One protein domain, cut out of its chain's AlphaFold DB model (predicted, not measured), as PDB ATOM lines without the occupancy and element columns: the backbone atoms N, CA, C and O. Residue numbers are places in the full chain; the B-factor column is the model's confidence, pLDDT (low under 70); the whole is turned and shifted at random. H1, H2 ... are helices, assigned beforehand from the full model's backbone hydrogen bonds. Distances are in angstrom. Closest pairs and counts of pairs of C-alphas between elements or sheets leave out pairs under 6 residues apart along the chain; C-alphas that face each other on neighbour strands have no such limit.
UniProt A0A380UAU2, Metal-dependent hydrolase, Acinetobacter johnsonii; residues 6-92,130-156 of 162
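This is residues 6 to 92 and 130 to 156 of the 162 residues of the protein "Metal-dependent hydrolase" of Acinetobacter johnsonii (UniProt A0A380UAU2). Two long helices, H1 and H3, pack along each other and run opposite ways, with H1 in the middle of the domain, between H3 and H4. H4 crosses H1 steeply on the side away from H3, the short H5 also packs on H1, and the short H6 comes up to H3 after a long link. The printed part has 114 residues with six named helices, H1 to H6 in order along the chain, and no named strand. The class is all helix, with 94 residues in the named helices. The whole is compact, with a radius of gyration of the C-alphas of 14.8 A and spans of 45 by 32 by 25 A.

The hub is H1, residues 6 to 29, touching four other helices. It only just touches H2, residues 31 to 36, and only at the corner by their link, with 3 pairs of C-alphas within 8 A; the closest C-alphas are those of Leu 27 and Ile 33, 6.9 A apart. H1 touches H3, residues 40 to 68, opposite ways at a steep tilt of 38 degrees, only just beyond shallow; the closest C-alphas, of Ala 24 and Ala 50, are 4.4 A apart. With its residues 11 to 19 alone, H1 touches residues 77 to 86 of H4, residues 72 to 92, the same way at a steep tilt of 63 degrees; the closest C-alphas, of Ala 15 and Leu 82, are 4.6 A apart. With residues 19 to 26 alone, H1 touches H5, residues 130 to 136, opposite ways at a steep tilt of 49 degrees; the closest C-alphas, of Gln 26 and Met 130, are 6.0 A apart. H3, with residues 47 to 51 alone, only just touches H6, residues 150 to 156, with 3 pairs of C-alphas within 8 A, opposite ways at a shallow tilt of 20 degrees; the closest C-alphas, of Ile 51 and Leu 153, are 6.0 A apart. The helix packing is mostly crossed: leaving out H1 and H2, which touch only at the corner, 1 of the 4 pairs of helices that touch is at a shallow tilt. Among the pairs that are apart are H3 and H5, and H4 and H6. Every O i to N i+4 pair is within hydrogen-bond range in H1, H2, H4, H5 and H6; in H3, 22 of 25 are.

H1 begins at C-alpha 6, (134.743, 162.233, 62.385), and is 34.3 A from first to last C-alpha. H2 is 8.8 A long. H3, the longest helix, is 42.1 A long and begins at C-alpha 40, (150.054, 166.299, 26.687). H4 is 29.8 A, H5 10.3 A and H6 9.9 A long; H6 ends at C-alpha 156, (157.693, 170.512, 38.763).

The two C-alphas farthest apart are those of Ser 38 and Gly 71, 46.3 A. Residues 93 to 129 are not printed; C-alphas 92 and 130 are 18.8 A apart across this cut, which the link from H4 to H5 spans. Of the links that are printed whole, H5 to H6 is long, with 13 residues, and the others are tight. The mean pLDDT of the printed part is 93.2, and residues 147 to 148 are under 70.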
ATOM      1  N   GLU A   6     133.803 161.252  62.939       94.31
ATOM      2  CA  GLU A   6     134.743 162.233  62.385       94.31
ATOM      3  C   GLU A   6     136.199 161.809  62.626       94.31
ATOM      4  O   GLU A   6     137.065 162.000  61.776       94.31
ATOM      5  N   MET A   7     136.471 161.181  63.774       92.06
ATOM      6  CA  MET A   7     137.782 160.614  64.091       92.06
ATOM      7  C   MET A   7     138.119 159.421  63.183       92.06
ATOM      8  O   MET A   7     139.270 159.277  62.760       92.06
ATOM      9  N   VAL A   8     137.139 158.566  62.868       92.56
ATOM     10  CA  VAL A   8     137.320 157.461  61.911       92.56
ATOM     11  C   VAL A   8     137.592 158.010  60.513       92.56
ATOM     12  O   VAL A   8     138.572 157.598  59.892       92.56
ATOM     13  N   ASP A   9     136.784 158.969  60.063       94.94
ATOM     14  CA  ASP A   9     136.908 159.586  58.742       94.94
ATOM     15  C   ASP A   9     138.268 160.269  58.586       94.94
ATOM     16  O   ASP A   9     138.987 159.987  57.634       94.94
ATOM     17  N   LEU A  10     138.697 161.063  59.572       95.94
ATOM     18  CA  LEU A  10     140.011 161.711  59.563       95.94
ATOM     19  C   LEU A  10     141.162 160.700  59.509       95.94
ATOM     20  O   LEU A  10     142.145 160.904  58.794       95.94
ATOM     21  N   THR A  11     141.051 159.596  60.251       95.38
ATOM     22  CA  THR A  11     142.068 158.537  60.235       95.38
ATOM     23  C   THR A  11     142.150 157.883  58.852       95.38
ATOM     24  O   THR A  11     143.249 157.651  58.346       95.38
ATOM     25  N   ALA A  12     141.002 157.618  58.220       95.38
ATOM     26  CA  ALA A  12     140.939 157.078  56.866       95.38
ATOM     27  C   ALA A  12     141.493 158.069  55.830       95.38
ATOM     28  O   ALA A  12     142.327 157.675  55.019       95.38
ATOM     29  N   THR A  13     141.106 159.346  55.901       96.50
ATOM     30  CA  THR A  13     141.626 160.419  55.041       96.50
ATOM     31  C   THR A  13     143.141 160.510  55.146       96.50
ATOM     32  O   THR A  13     143.825 160.424  54.139       96.50
ATOM     33  N   THR A  14     143.692 160.560  56.360       96.50
ATOM     34  CA  THR A  14     145.149 160.638  56.574       96.50
ATOM     35  C   THR A  14     145.893 159.466  55.931       96.50
ATOM     36  O   THR A  14     146.950 159.642  55.328       96.50
ATOM     37  N   ALA A  15     145.339 158.256  56.045       96.25
ATOM     38  CA  ALA A  15     145.910 157.064  55.431       96.25
ATOM     39  C   ALA A  15     145.833 157.093  53.896       96.25
ATOM     40  O   ALA A  15     146.805 156.725  53.233       96.25
ATOM     41  N   LEU A  16     144.692 157.510  53.342       96.00
ATOM     42  CA  LEU A  16     144.471 157.578  51.900       96.00
ATOM     43  C   LEU A  16     145.352 158.645  51.255       96.00
ATOM     44  O   LEU A  16     146.093 158.292  50.348       96.00
ATOM     45  N   GLU A  17     145.361 159.863  51.797       95.12
ATOM     46  CA  GLU A  17     146.211 160.979  51.359       95.12
ATOM     47  C   GLU A  17     147.695 160.597  51.376       95.12
ATOM     48  O   GLU A  17     148.447 160.867  50.445       95.12
ATOM     49  N   HIS A  18     148.149 159.885  52.414       95.12
ATOM     50  CA  HIS A  18     149.526 159.398  52.434       95.12
ATOM     51  C   HIS A  18     149.812 158.388  51.313       95.12
ATOM     52  O   HIS A  18     150.869 158.442  50.671       95.12
ATOM     53  N   PHE A  19     148.890 157.454  51.075       95.12
ATOM     54  CA  PHE A  19     149.031 156.439  50.034       95.12
ATOM     55  C   PHE A  19     149.054 157.055  48.628       95.12
ATOM     56  O   PHE A  19     149.953 156.758  47.837       95.12
ATOM     57  N   THR A  20     148.100 157.928  48.322       94.25
ATOM     58  CA  THR A  20     147.960 158.586  47.019       94.25
ATOM     59  C   THR A  20     149.097 159.564  46.751       94.25
ATOM     60  O   THR A  20     149.688 159.507  45.674       94.25
ATOM     61  N   ALA A  21     149.518 160.355  47.739       94.00
ATOM     62  CA  ALA A  21     150.660 161.258  47.604       94.00
ATOM     63  C   ALA A  21     151.980 160.523  47.318       94.00
ATOM     64  O   ALA A  21     152.843 161.012  46.589       94.00
ATOM     65  N   THR A  22     152.133 159.305  47.837       94.12
ATOM     66  CA  THR A  22     153.304 158.463  47.558       94.12
ATOM     67  C   THR A  22     153.287 157.924  46.121       94.12
ATOM     68  O   THR A  22     154.329 157.865  45.463       94.12
ATOM     69  N   ILE A  23     152.107 157.591  45.579       94.81
ATOM     70  CA  ILE A  23     151.945 157.278  44.146       94.81
ATOM     71  C   ILE A  23     152.228 158.522  43.295       94.81
ATOM     72  O   ILE A  23     152.934 158.429  42.292       94.81
ATOM     73  N   ALA A  24     151.721 159.684  43.706       94.69
ATOM     74  CA  ALA A  24     151.945 160.958  43.037       94.69
ATOM     75  C   ALA A  24     153.438 161.315  42.980       94.69
ATOM     76  O   ALA A  24     153.968 161.600  41.907       94.69
ATOM     77  N   SER A  25     154.155 161.184  44.099       93.38
ATOM     78  CA  SER A  25     155.613 161.336  44.146       93.38
ATOM     79  C   SER A  25     156.319 160.380  43.181       93.38
ATOM     80  O   SER A  25     157.235 160.794  42.466       93.38
ATOM     81  N   GLN A  26     155.870 159.121  43.081       94.44
ATOM     82  CA  GLN A  26     156.403 158.202  42.074       94.44
ATOM     83  C   GLN A  26     156.117 158.634  40.642       94.44
ATOM     84  O   GLN A  26     157.000 158.514  39.794       94.44
ATOM     85  N   LEU A  27     154.926 159.158  40.353       95.31
ATOM     86  CA  LEU A  27     154.611 159.675  39.026       95.31
ATOM     87  C   LEU A  27     155.555 160.823  38.639       95.31
ATOM     88  O   LEU A  27     156.037 160.851  37.508       95.31
ATOM     89  N   LEU A  28     155.889 161.712  39.578       94.62
ATOM     90  CA  LEU A  28     156.793 162.847  39.355       94.62
ATOM     91  C   LEU A  28     158.257 162.439  39.096       94.62
ATOM     92  O   LEU A  28     158.992 163.188  38.447       94.62
ATOM     93  N   VAL A  29     158.706 161.265  39.556       94.44
ATOM     94  CA  VAL A  29     160.097 160.796  39.350       94.44
ATOM     95  C   VAL A  29     160.241 159.712  38.278       94.44
ATOM     96  O   VAL A  29     161.331 159.522  37.736       94.44
ATOM     97  N   ASN A  30     159.168 158.989  37.952       95.38
ATOM     98  CA  ASN A  30     159.216 157.849  37.042       95.38
ATOM     99  C   ASN A  30     159.041 158.282  35.577       95.38
ATOM    100  O   ASN A  30     157.939 158.255  35.026       95.38
ATOM    101  N   ASN A  31     160.158 158.627  34.926       94.19
ATOM    102  CA  ASN A  31     160.178 159.021  33.511       94.19
ATOM    103  C   ASN A  31     159.536 157.974  32.590       94.19
ATOM    104  O   ASN A  31     158.861 158.340  31.636       94.19
ATOM    105  N   HIS A  32     159.684 156.680  32.897       94.56
ATOM    106  CA  HIS A  32     159.107 155.628  32.066       94.56
ATOM    107  C   HIS A  32     157.578 155.715  32.010       94.56
ATOM    108  O   HIS A  32     157.002 155.576  30.939       94.56
ATOM    109  N   ILE A  33     156.918 155.982  33.140       94.56
ATOM    110  CA  ILE A  33     155.460 156.168  33.179       94.56
ATOM    111  C   ILE A  33     155.059 157.488  32.506       94.56
ATOM    112  O   ILE A  33     154.085 157.519  31.759       94.56
ATOM    113  N   GLN A  34     155.833 158.558  32.705       95.12
ATOM    114  CA  GLN A  34     155.587 159.857  32.060       95.12
ATOM    115  C   GLN A  34     155.697 159.800  30.527       95.12
ATOM    116  O   GLN A  34     155.034 160.572  29.834       95.12
ATOM    117  N   GLU A  35     156.546 158.924  29.988       94.06
ATOM    118  CA  GLU A  35     156.712 158.693  28.546       94.06
ATOM    119  C   GLU A  35     155.541 157.914  27.931       94.06
ATOM    120  O   GLU A  35     155.266 158.065  26.744       94.06
ATOM    121  N   LEU A  36     154.818 157.113  28.724       94.00
ATOM    122  CA  LEU A  36     153.613 156.407  28.268       94.00
ATOM    123  C   LEU A  36     152.397 157.339  28.135       94.00
ATOM    124  O   LEU A  36     151.413 156.977  27.493       94.00
ATOM    125  N   MET A  37     152.449 158.530  28.736       94.12
ATOM    126  CA  MET A  37     151.394 159.540  28.644       94.12
ATOM    127  C   MET A  37     151.530 160.322  27.334       94.12
ATOM    128  O   MET A  37     152.216 161.339  27.280       94.12
ATOM    129  N   SER A  38     150.893 159.824  26.272       95.06
ATOM    130  CA  SER A  38     150.997 160.393  24.921       95.06
ATOM    131  C   SER A  38     150.174 161.665  24.696       95.06
ATOM    132  O   SER A  38     150.453 162.411  23.763       95.06
ATOM    133  N   ASP A  39     149.132 161.886  25.498       96.69
ATOM    134  CA  ASP A  39     148.327 163.107  25.445       96.69
ATOM    135  C   ASP A  39     148.892 164.143  26.425       96.69
ATOM    136  O   ASP A  39     148.888 163.931  27.640       96.69
ATOM    137  N   GLU A  40     149.385 165.261  25.893       94.19
ATOM    138  CA  GLU A  40     150.054 166.299  26.687       94.19
ATOM    139  C   GLU A  40     149.108 167.024  27.656       94.19
ATOM    140  O   GLU A  40     149.530 167.433  28.741       94.19
ATOM    141  N   THR A  41     147.818 167.139  27.322       95.25
ATOM    142  CA  THR A  41     146.827 167.766  28.212       95.25
ATOM    143  C   THR A  41     146.595 166.880  29.429       95.25
ATOM    144  O   THR A  41     146.690 167.336  30.570       95.25
ATOM    145  N   MET A  42     146.359 165.588  29.196       95.75
ATOM    146  CA  MET A  42     146.172 164.605  30.259       95.75
ATOM    147  C   MET A  42     147.428 164.461  31.109       95.75
ATOM    148  O   MET A  42     147.331 164.410  32.333       95.75
ATOM    149  N   LYS A  43     148.609 164.439  30.485       95.50
ATOM    150  CA  LYS A  43     149.893 164.404  31.191       95.50
ATOM    151  C   LYS A  43     150.058 165.609  32.112       95.50
ATOM    152  O   LYS A  43     150.401 165.437  33.277       95.50
ATOM    153  N   THR A  44     149.781 166.810  31.610       94.88
ATOM    154  CA  THR A  44     149.858 168.050  32.394       94.88
ATOM    155  C   THR A  44     148.904 168.012  33.585       94.88
ATOM    156  O   THR A  44     149.331 168.283  34.703       94.88
ATOM    157  N   MET A  45     147.649 167.594  33.377       95.62
ATOM    158  CA  MET A  45     146.661 167.448  34.452       95.62
ATOM    159  C   MET A  45     147.130 166.458  35.528       95.62
ATOM    160  O   MET A  45     147.081 166.777  36.712       95.62
ATOM    161  N   TRP A  46     147.647 165.290  35.133       95.81
ATOM    162  CA  TRP A  46     148.147 164.290  36.081       95.81
ATOM    163  C   TRP A  46     149.354 164.778  36.886       95.81
ATOM    164  O   TRP A  46     149.446 164.497  38.078       95.81
ATOM    165  N   LEU A  47     150.281 165.497  36.248       95.44
ATOM    166  CA  LEU A  47     151.457 166.047  36.922       95.44
ATOM    167  C   LEU A  47     151.085 167.196  37.867       95.44
ATOM    168  O   LEU A  47     151.639 167.271  38.958       95.44
ATOM    169  N   TRP A  48     150.136 168.049  37.473       94.94
ATOM    170  CA  TRP A  48     149.571 169.094  38.328       94.94
ATOM    171  C   TRP A  48     148.899 168.491  39.568       94.94
ATOM    172  O   TRP A  48     149.271 168.824  40.689       94.94
ATOM    173  N   HIS A  49     148.011 167.514  39.379       95.25
ATOM    174  CA  HIS A  49     147.329 166.821  40.477       95.25
ATOM    175  C   HIS A  49     148.326 166.096  41.396       95.25
ATOM    176  O   HIS A  49     148.183 166.098  42.614       95.25
ATOM    177  N   ALA A  50     149.396 165.520  40.837       94.56
ATOM    178  CA  ALA A  50     150.438 164.888  41.639       94.56
ATOM    179  C   ALA A  50     151.200 165.877  42.544       94.56
ATOM    180  O   ALA A  50     151.723 165.470  43.585       94.56
ATOM    181  N   ILE A  51     151.283 167.156  42.164       92.88
ATOM    182  CA  ILE A  51     151.839 168.201  43.029       92.88
ATOM    183  C   ILE A  51     150.875 168.478  44.185       92.88
ATOM    184  O   ILE A  51     151.306 168.411  45.334       92.88
ATOM    185  N   GLU A  52     149.591 168.710  43.896       91.38
ATOM    186  CA  GLU A  52     148.567 169.006  44.914       91.38
ATOM    187  C   GLU A  52     148.447 167.896  45.963       91.38
ATOM    188  O   GLU A  52     148.443 168.164  47.163       91.38
ATOM    189  N   GLU A  53     148.460 166.631  45.535       91.69
ATOM    190  CA  GLU A  53     148.332 165.499  46.456       91.69
ATOM    191  C   GLU A  53     149.483 165.440  47.477       91.69
ATOM    192  O   GLU A  53     149.309 165.046  48.632       91.69
ATOM    193  N   ASN A  54     150.686 165.873  47.085       89.94
ATOM    194  CA  ASN A  54     151.810 165.943  48.016       89.94
ATOM    195  C   ASN A  54     151.671 167.086  49.033       89.94
ATOM    196  O   ASN A  54     152.198 166.956  50.138       89.94
ATOM    197  N   GLU A  55     150.941 168.154  48.704       87.50
ATOM    198  CA  GLU A  55     150.598 169.229  49.642       87.50
ATOM    199  C   GLU A  55     149.496 168.775  50.618       87.50
ATOM    200  O   GLU A  55     149.610 168.991  51.829       87.50
ATOM    201  N   HIS A  56     148.478 168.055  50.129       88.38
ATOM    202  CA  HIS A  56     147.381 167.523  50.949       88.38
ATOM    203  C   HIS A  56     147.855 166.558  52.047       88.38
ATOM    204  O   HIS A  56     147.389 166.635  53.189       88.38
ATOM    205  N   LYS A  57     148.840 165.698  51.745       90.38
ATOM    206  CA  LYS A  57     149.431 164.730  52.692       90.38
ATOM    207  C   LYS A  57     149.863 165.366  54.013       90.38
ATOM    208  O   LYS A  57     149.638 164.786  55.076       90.38
ATOM    209  N   ALA A  58     150.526 166.522  53.948       89.81
ATOM    210  CA  ALA A  58     151.008 167.229  55.131       89.81
ATOM    211  C   ALA A  58     149.838 167.795  55.943       89.81
ATOM    212  O   ALA A  58     149.746 167.548  57.144       89.81
ATOM    213  N   VAL A  59     148.888 168.445  55.264       93.19
ATOM    214  CA  VAL A  59     147.698 169.037  55.890       93.19
ATOM    215  C   VAL A  59     146.860 167.978  56.613       93.19
ATOM    216  O   VAL A  59     146.500 168.165  57.775       93.19
ATOM    217  N   ALA A  60     146.582 166.838  55.971       95.06
ATOM    218  CA  ALA A  60     145.816 165.754  56.584       95.06
ATOM    219  C   ALA A  60     146.516 165.188  57.832       95.06
ATOM    220  O   ALA A  60     145.876 164.944  58.859       95.06
ATOM    221  N   TYR A  61     147.841 165.030  57.765       95.19
ATOM    222  CA  TYR A  61     148.641 164.554  58.887       95.19
ATOM    223  C   TYR A  61     148.644 165.532  60.066       95.19
ATOM    224  O   TYR A  61     148.480 165.098  61.206       95.19
ATOM    225  N   ASP A  62     148.793 166.832  59.810       95.56
ATOM    226  CA  ASP A  62     148.797 167.864  60.851       95.56
ATOM    227  C   ASP A  62     147.459 167.913  61.597       95.56
ATOM    228  O   ASP A  62     147.426 167.985  62.830       95.56
ATOM    229  N   VAL A  63     146.340 167.794  60.875       96.06
ATOM    230  CA  VAL A  63     145.003 167.717  61.484       96.06
ATOM    231  C   VAL A  63     144.855 166.436  62.313       96.06
ATOM    232  O   VAL A  63     144.362 166.485  63.443       96.06
ATOM    233  N   PHE A  64     145.323 165.291  61.806       96.69
ATOM    234  CA  PHE A  64     145.337 164.032  62.558       96.69
ATOM    235  C   PHE A  64     146.167 164.133  63.843       96.69
ATOM    236  O   PHE A  64     145.696 163.757  64.916       96.69
ATOM    237  N   GLU A  65     147.380 164.680  63.766       95.88
ATOM    238  CA  GLU A  65     148.239 164.885  64.930       95.88
ATOM    239  C   GLU A  65     147.610 165.869  65.929       95.88
ATOM    240  O   GLU A  65     147.678 165.631  67.135       95.88
ATOM    241  N   GLY A  66     146.932 166.918  65.455       95.69
ATOM    242  CA  GLY A  66     146.203 167.861  66.303       95.69
ATOM    243  C   GLY A  66     145.042 167.227  67.080       95.69
ATOM    244  O   GLY A  66     144.827 167.565  68.243       95.69
ATOM    245  N   VAL A  67     144.315 166.281  66.472       95.50
ATOM    246  CA  VAL A  67     143.156 165.606  67.093       95.50
ATOM    247  C   VAL A  67     143.573 164.442  67.998       95.50
ATOM    248  O   VAL A  67     143.047 164.288  69.101       95.50
ATOM    249  N   PHE A  68     144.505 163.601  67.545       93.69
ATOM    250  CA  PHE A  68     144.887 162.364  68.238       93.69
ATOM    251  C   PHE A  68     146.152 162.497  69.091       93.69
ATOM    252  O   PHE A  68     146.451 161.607  69.897       93.69
ATOM    253  N   GLY A  69     146.899 163.589  68.925       93.00
ATOM    254  CA  GLY A  69     148.183 163.815  69.568       93.00
ATOM    255  C   GLY A  69     149.273 162.855  69.092       93.00
ATOM    256  O   GLY A  69     149.152 162.130  68.099       93.00
ATOM    257  N   LYS A  70     150.362 162.818  69.865       93.19
ATOM    258  CA  LYS A  70     151.491 161.897  69.677       93.19
ATOM    259  C   LYS A  70     151.409 160.725  70.648       93.19
ATOM    260  O   LYS A  70     150.879 160.838  71.750       93.19
ATOM    261  N   GLY A  71     152.001 159.600  70.258       93.88
ATOM    262  CA  GLY A  71     152.175 158.431  71.119       93.88
ATOM    263  C   GLY A  71     151.691 157.137  70.479       93.88
ATOM    264  O   GLY A  71     151.279 157.104  69.323       93.88
ATOM    265  N   ILE A  72     151.737 156.053  71.254       94.50
ATOM    266  CA  ILE A  72     151.515 154.688  70.751       94.50
ATOM    267  C   ILE A  72     150.113 154.521  70.150       94.50
ATOM    268  O   ILE A  72     149.971 153.891  69.109       94.50
ATOM    269  N   LYS A  73     149.075 155.111  70.761       92.69
ATOM    270  CA  LYS A  73     147.696 155.013  70.247       92.69
ATOM    271  C   LYS A  73     147.542 155.669  68.872       92.69
ATOM    272  O   LYS A  73     147.046 155.027  67.955       92.69
ATOM    273  N   SER A  74     148.005 156.913  68.741       94.19
ATOM    274  CA  SER A  74     148.005 157.668  67.482       94.19
ATOM    275  C   SER A  74     148.830 156.949  66.408       94.19
ATOM    276  O   SER A  74     148.344 156.720  65.303       94.19
ATOM    277  N   TYR A  75     150.017 156.448  66.771       95.81
ATOM    278  CA  TYR A  75     150.845 155.622  65.890       95.81
ATOM    279  C   TYR A  75     150.095 154.386  65.372       95.81
ATOM    280  O   TYR A  75     150.043 154.180  64.164       95.81
ATOM    281  N   LEU A  76     149.481 153.595  66.263       95.75
ATOM    282  CA  LEU A  76     148.758 152.377  65.885       95.75
ATOM    283  C   LEU A  76     147.540 152.670  65.006       95.75
ATOM    284  O   LEU A  76     147.311 151.940  64.043       95.75
ATOM    285  N   LEU A  77     146.781 153.730  65.305       95.12
ATOM    286  CA  LEU A  77     145.650 154.165  64.479       95.12
ATOM    287  C   LEU A  77     146.114 154.549  63.076       95.12
ATOM    288  O   LEU A  77     145.584 154.056  62.083       95.12
ATOM    289  N   ARG A  78     147.157 155.375  62.999       95.31
ATOM    290  CA  ARG A  78     147.746 155.853  61.753       95.31
ATOM    291  C   ARG A  78     148.290 154.708  60.892       95.31
ATOM    292  O   ARG A  78     147.973 154.607  59.714       95.31
ATOM    293  N   THR A  79     149.120 153.831  61.456       97.06
ATOM    294  CA  THR A  79     149.722 152.732  60.683       97.06
ATOM    295  C   THR A  79     148.712 151.632  60.377       97.06
ATOM    296  O   THR A  79     148.749 151.053  59.296       97.06
ATOM    297  N   GLY A  80     147.801 151.341  61.310       97.38
ATOM    298  CA  GLY A  80     146.758 150.334  61.123       97.38
ATOM    299  C   GLY A  80     145.768 150.726  60.031       97.38
ATOM    300  O   GLY A  80     145.413 149.891  59.201       97.38
ATOM    301  N   SER A  81     145.381 152.003  59.978       96.50
ATOM    302  CA  SER A  81     144.529 152.527  58.905       96.50
ATOM    303  C   SER A  81     145.219 152.520  57.548       96.50
ATOM    304  O   SER A  81     144.585 152.115  56.579       96.50
ATOM    305  N   LEU A  82     146.515 152.852  57.465       97.19
ATOM    306  CA  LEU A  82     147.260 152.709  56.210       97.19
ATOM    307  C   LEU A  82     147.286 151.252  55.732       97.19
ATOM    308  O   LEU A  82     146.994 150.990  54.570       97.19
ATOM    309  N   VAL A  83     147.571 150.291  56.616       97.94
ATOM    310  CA  VAL A  83     147.555 148.860  56.254       97.94
ATOM    311  C   VAL A  83     146.171 148.429  55.769       97.94
ATOM    312  O   VAL A  83     146.069 147.730  54.759       97.94
ATOM    313  N   ALA A  84     145.106 148.861  56.447       97.31
ATOM    314  CA  ALA A  84     143.737 148.575  56.031       97.31
ATOM    315  C   ALA A  84     143.419 149.189  54.657       97.31
ATOM    316  O   ALA A  84     142.918 148.484  53.780       97.31
ATOM    317  N   ALA A  85     143.766 150.461  54.440       96.38
ATOM    318  CA  ALA A  85     143.583 151.154  53.168       96.38
ATOM    319  C   ALA A  85     144.339 150.446  52.034       96.38
ATOM    320  O   ALA A  85     143.744 150.121  51.009       96.38
ATOM    321  N   MET A  86     145.615 150.110  52.243       95.88
ATOM    322  CA  MET A  86     146.430 149.373  51.274       95.88
ATOM    323  C   MET A  86     145.833 148.003  50.938       95.88
ATOM    324  O   MET A  86     145.783 147.633  49.767       95.88
ATOM    325  N   ALA A  87     145.361 147.250  51.936       97.50
ATOM    326  CA  ALA A  87     144.749 145.941  51.716       97.50
ATOM    327  C   ALA A  87     143.444 146.047  50.910       97.50
ATOM    328  O   ALA A  87     143.243 145.293  49.956       97.50
ATOM    329  N   ILE A  88     142.578 147.005  51.257       96.81
ATOM    330  CA  ILE A  88     141.322 147.260  50.540       96.81
ATOM    331  C   ILE A  88     141.618 147.669  49.096       96.81
ATOM    332  O   ILE A  88     141.087 147.057  48.169       96.81
ATOM    333  N   LEU A  89     142.500 148.650  48.894       95.38
ATOM    334  CA  LEU A  89     142.871 149.136  47.568       95.38
ATOM    335  C   LEU A  89     143.520 148.037  46.730       95.38
ATOM    336  O   LEU A  89     143.166 147.890  45.566       95.38
ATOM    337  N   PHE A  90     144.395 147.211  47.308       95.44
ATOM    338  CA  PHE A  90     144.992 146.077  46.605       95.44
ATOM    339  C   PHE A  90     143.935 145.074  46.127       95.44
ATOM    340  O   PHE A  90     143.966 144.659  44.967       95.44
ATOM    341  N   CYS A  91     142.979 144.708  46.986       97.81
ATOM    342  CA  CYS A  91     141.892 143.797  46.633       97.81
ATOM    343  C   CYS A  91     140.991 144.379  45.536       97.81
ATOM    344  O   CYS A  91     140.716 143.706  44.542       97.81
ATOM    345  N   VAL A  92     140.561 145.634  45.696       97.12
ATOM    346  CA  VAL A  92     139.681 146.326  44.747       97.12
ATOM    347  C   VAL A  92     140.377 146.515  43.398       97.12
ATOM    348  O   VAL A  92     139.831 146.123  42.367       97.12
ATOM    349  N   MET A 130     157.600 153.188  45.011       93.12
ATOM    350  CA  MET A 130     156.921 153.805  46.155       93.12
ATOM    351  C   MET A 130     157.187 153.094  47.494       93.12
ATOM    352  O   MET A 130     156.955 153.661  48.563       93.12
ATOM    353  N   ALA A 131     157.698 151.857  47.462       93.38
ATOM    354  CA  ALA A 131     157.864 151.008  48.643       93.38
ATOM    355  C   ALA A 131     158.703 151.664  49.751       93.38
ATOM    356  O   ALA A 131     158.394 151.524  50.935       93.38
ATOM    357  N   ARG A 132     159.757 152.402  49.384       91.31
ATOM    358  CA  ARG A 132     160.634 153.069  50.354       91.31
ATOM    359  C   ARG A 132     159.901 154.155  51.151       91.31
ATOM    360  O   ARG A 132     160.094 154.225  52.363       91.31
ATOM    361  N   GLU A 133     159.094 154.981  50.490       90.94
ATOM    362  CA  GLU A 133     158.293 156.028  51.141       90.94
ATOM    363  C   GLU A 133     157.193 155.412  52.011       90.94
ATOM    364  O   GLU A 133     157.086 155.754  53.189       90.94
ATOM    365  N   MET A 134     156.503 154.387  51.500       92.69
ATOM    366  CA  MET A 134     155.523 153.616  52.275       92.69
ATOM    367  C   MET A 134     156.108 153.050  53.574       92.69
ATOM    368  O   MET A 134     155.502 153.167  54.635       92.69
ATOM    369  N   ILE A 135     157.311 152.467  53.528       93.56
ATOM    370  CA  ILE A 135     157.978 151.933  54.727       93.56
ATOM    371  C   ILE A 135     158.308 153.048  55.730       93.56
ATOM    372  O   ILE A 135     158.251 152.826  56.941       93.56
ATOM    373  N   MET A 136     158.641 154.255  55.263       92.31
ATOM    374  CA  MET A 136     158.963 155.369  56.156       92.31
ATOM    375  C   MET A 136     157.779 155.824  57.002       92.31
ATOM    376  O   MET A 136     158.000 156.215  58.149       92.31
ATOM    377  N   TYR A 137     156.548 155.667  56.515       93.19
ATOM    378  CA  TYR A 137     155.337 155.945  57.289       93.19
ATOM    379  C   TYR A 137     155.227 155.130  58.582       93.19
ATOM    380  O   TYR A 137     154.629 155.567  59.565       93.19
ATOM    381  N   PHE A 138     155.837 153.946  58.624       95.25
ATOM    382  CA  PHE A 138     155.840 153.088  59.809       95.25
ATOM    383  C   PHE A 138     156.906 153.487  60.837       95.25
ATOM    384  O   PHE A 138     156.987 152.881  61.903       95.25
ATOM    385  N   LYS A 139     157.729 154.511  60.579       94.25
ATOM    386  CA  LYS A 139     158.690 154.987  61.580       94.25
ATOM    387  C   LYS A 139     157.968 155.716  62.726       94.25
ATOM    388  O   LYS A 139     157.109 156.572  62.473       94.25
ATOM    389  N   PRO A 140     158.333 155.443  63.993       91.88
ATOM    390  CA  PRO A 140     157.942 156.293  65.112       91.88
ATOM    391  C   PRO A 140     158.424 157.727  64.880       91.88
ATOM    392  O   PRO A 140     159.564 157.938  64.475       91.88
ATOM    393  N   GLY A 141     157.551 158.709  65.105       89.12
ATOM    394  CA  GLY A 141     157.875 160.118  64.857       89.12
ATOM    395  C   GLY A 141     157.978 160.503  63.376       89.12
ATOM    396  O   GLY A 141     158.499 161.569  63.073       89.12
ATOM    397  N   PHE A 142     157.510 159.658  62.449       92.25
ATOM    398  CA  PHE A 142     157.355 160.049  61.044       92.25
ATOM    399  C   PHE A 142     156.480 161.301  60.924       92.25
ATOM    400  O   PHE A 142     155.444 161.364  61.579       92.25
ATOM    401  N   HIS A 143     156.871 162.217  60.044       90.94
ATOM    402  CA  HIS A 143     156.065 163.325  59.558       90.94
ATOM    403  C   HIS A 143     156.191 163.361  58.025       90.94
ATOM    404  O   HIS A 143     157.306 163.148  57.536       90.94
ATOM    405  N   PRO A 144     155.118 163.635  57.260       87.62
ATOM    406  CA  PRO A 144     155.164 163.787  55.804       87.62
ATOM    407  C   PRO A 144     156.327 164.639  55.290       87.62
ATOM    408  O   PRO A 144     157.057 164.195  54.411       87.62
ATOM    409  N   ASN A 145     156.554 165.793  55.919       84.06
ATOM    410  CA  ASN A 145     157.606 166.752  55.547       84.06
ATOM    411  C   ASN A 145     159.040 166.266  55.838       84.06
ATOM    412  O   ASN A 145     159.999 166.955  55.517       84.06
ATOM    413  N   HIS A 146     159.236 165.095  56.462       76.94
ATOM    414  CA  HIS A 146     160.573 164.485  56.543       76.94
ATOM    415  C   HIS A 146     161.038 163.927  55.194       76.94
ATOM    416  O   HIS A 146     162.227 163.657  55.015       76.94
ATOM    417  N   HIS A 147     160.111 163.706  54.263       69.50
ATOM    418  CA  HIS A 147     160.458 163.531  52.866       69.50
ATOM    419  C   HIS A 147     160.669 164.905  52.242       69.50
ATOM    420  O   HIS A 147     159.739 165.703  52.208       69.50
ATOM    421  N   ASP A 148     161.870 165.145  51.717       64.44
ATOM    422  CA  ASP A 148     162.169 166.313  50.887       64.44
ATOM    423  C   ASP A 148     161.502 166.144  49.509       64.44
ATOM    424  O   ASP A 148     162.137 165.845  48.496       64.44
ATOM    425  N   THR A 149     160.170 166.213  49.503       75.81
ATOM    426  CA  THR A 149     159.377 166.398  48.290       75.81
ATOM    427  C   THR A 149     159.420 167.849  47.840       75.81
ATOM    428  O   THR A 149     159.214 168.089  46.661       75.81
ATOM    429  N   ASP A 150     159.768 168.803  48.705       81.81
ATOM    430  CA  ASP A 150     159.759 170.236  48.395       81.81
ATOM    431  C   ASP A 150     160.615 170.553  47.166       81.81
ATOM    432  O   ASP A 150     160.122 171.133  46.200       81.81
ATOM    433  N   ALA A 151     161.860 170.069  47.117       87.31
ATOM    434  CA  ALA A 151     162.713 170.269  45.945       87.31
ATOM    435  C   ALA A 151     162.138 169.632  44.660       87.31
ATOM    436  O   ALA A 151     162.310 170.163  43.556       87.31
ATOM    437  N   LEU A 152     161.453 168.489  44.786       89.44
ATOM    438  CA  LEU A 152     160.787 167.817  43.669       89.44
ATOM    439  C   LEU A 152     159.565 168.613  43.192       89.44
ATOM    440  O   LEU A 152     159.393 168.784  41.984       89.44
ATOM    441  N   LEU A 153     158.742 169.100  44.120       90.56
ATOM    442  CA  LEU A 153     157.545 169.880  43.835       90.56
ATOM    443  C   LEU A 153     157.912 171.218  43.206       90.56
ATOM    444  O   LEU A 153     157.380 171.534  42.150       90.56
ATOM    445  N   GLU A 154     158.881 171.946  43.760       90.75
ATOM    446  CA  GLU A 154     159.351 173.219  43.200       90.75
ATOM    447  C   GLU A 154     159.865 173.054  41.766       90.75
ATOM    448  O   GLU A 154     159.502 173.814  40.864       90.75
ATOM    449  N   LYS A 155     160.636 171.993  41.502       92.44
ATOM    450  CA  LYS A 155     161.082 171.665  40.141       92.44
ATOM    451  C   LYS A 155     159.906 171.474  39.180       92.44
ATOM    452  O   LYS A 155     159.977 171.913  38.031       92.44
ATOM    453  N   TRP A 156     158.856 170.777  39.607       93.44
ATOM    454  CA  TRP A 156     157.693 170.512  38.763       93.44
ATOM    455  C   TRP A 156     156.762 171.718  38.634       93.44
ATOM    456  O   TRP A 156     156.274 171.959  37.532       93.44
TER     457      TRP A 156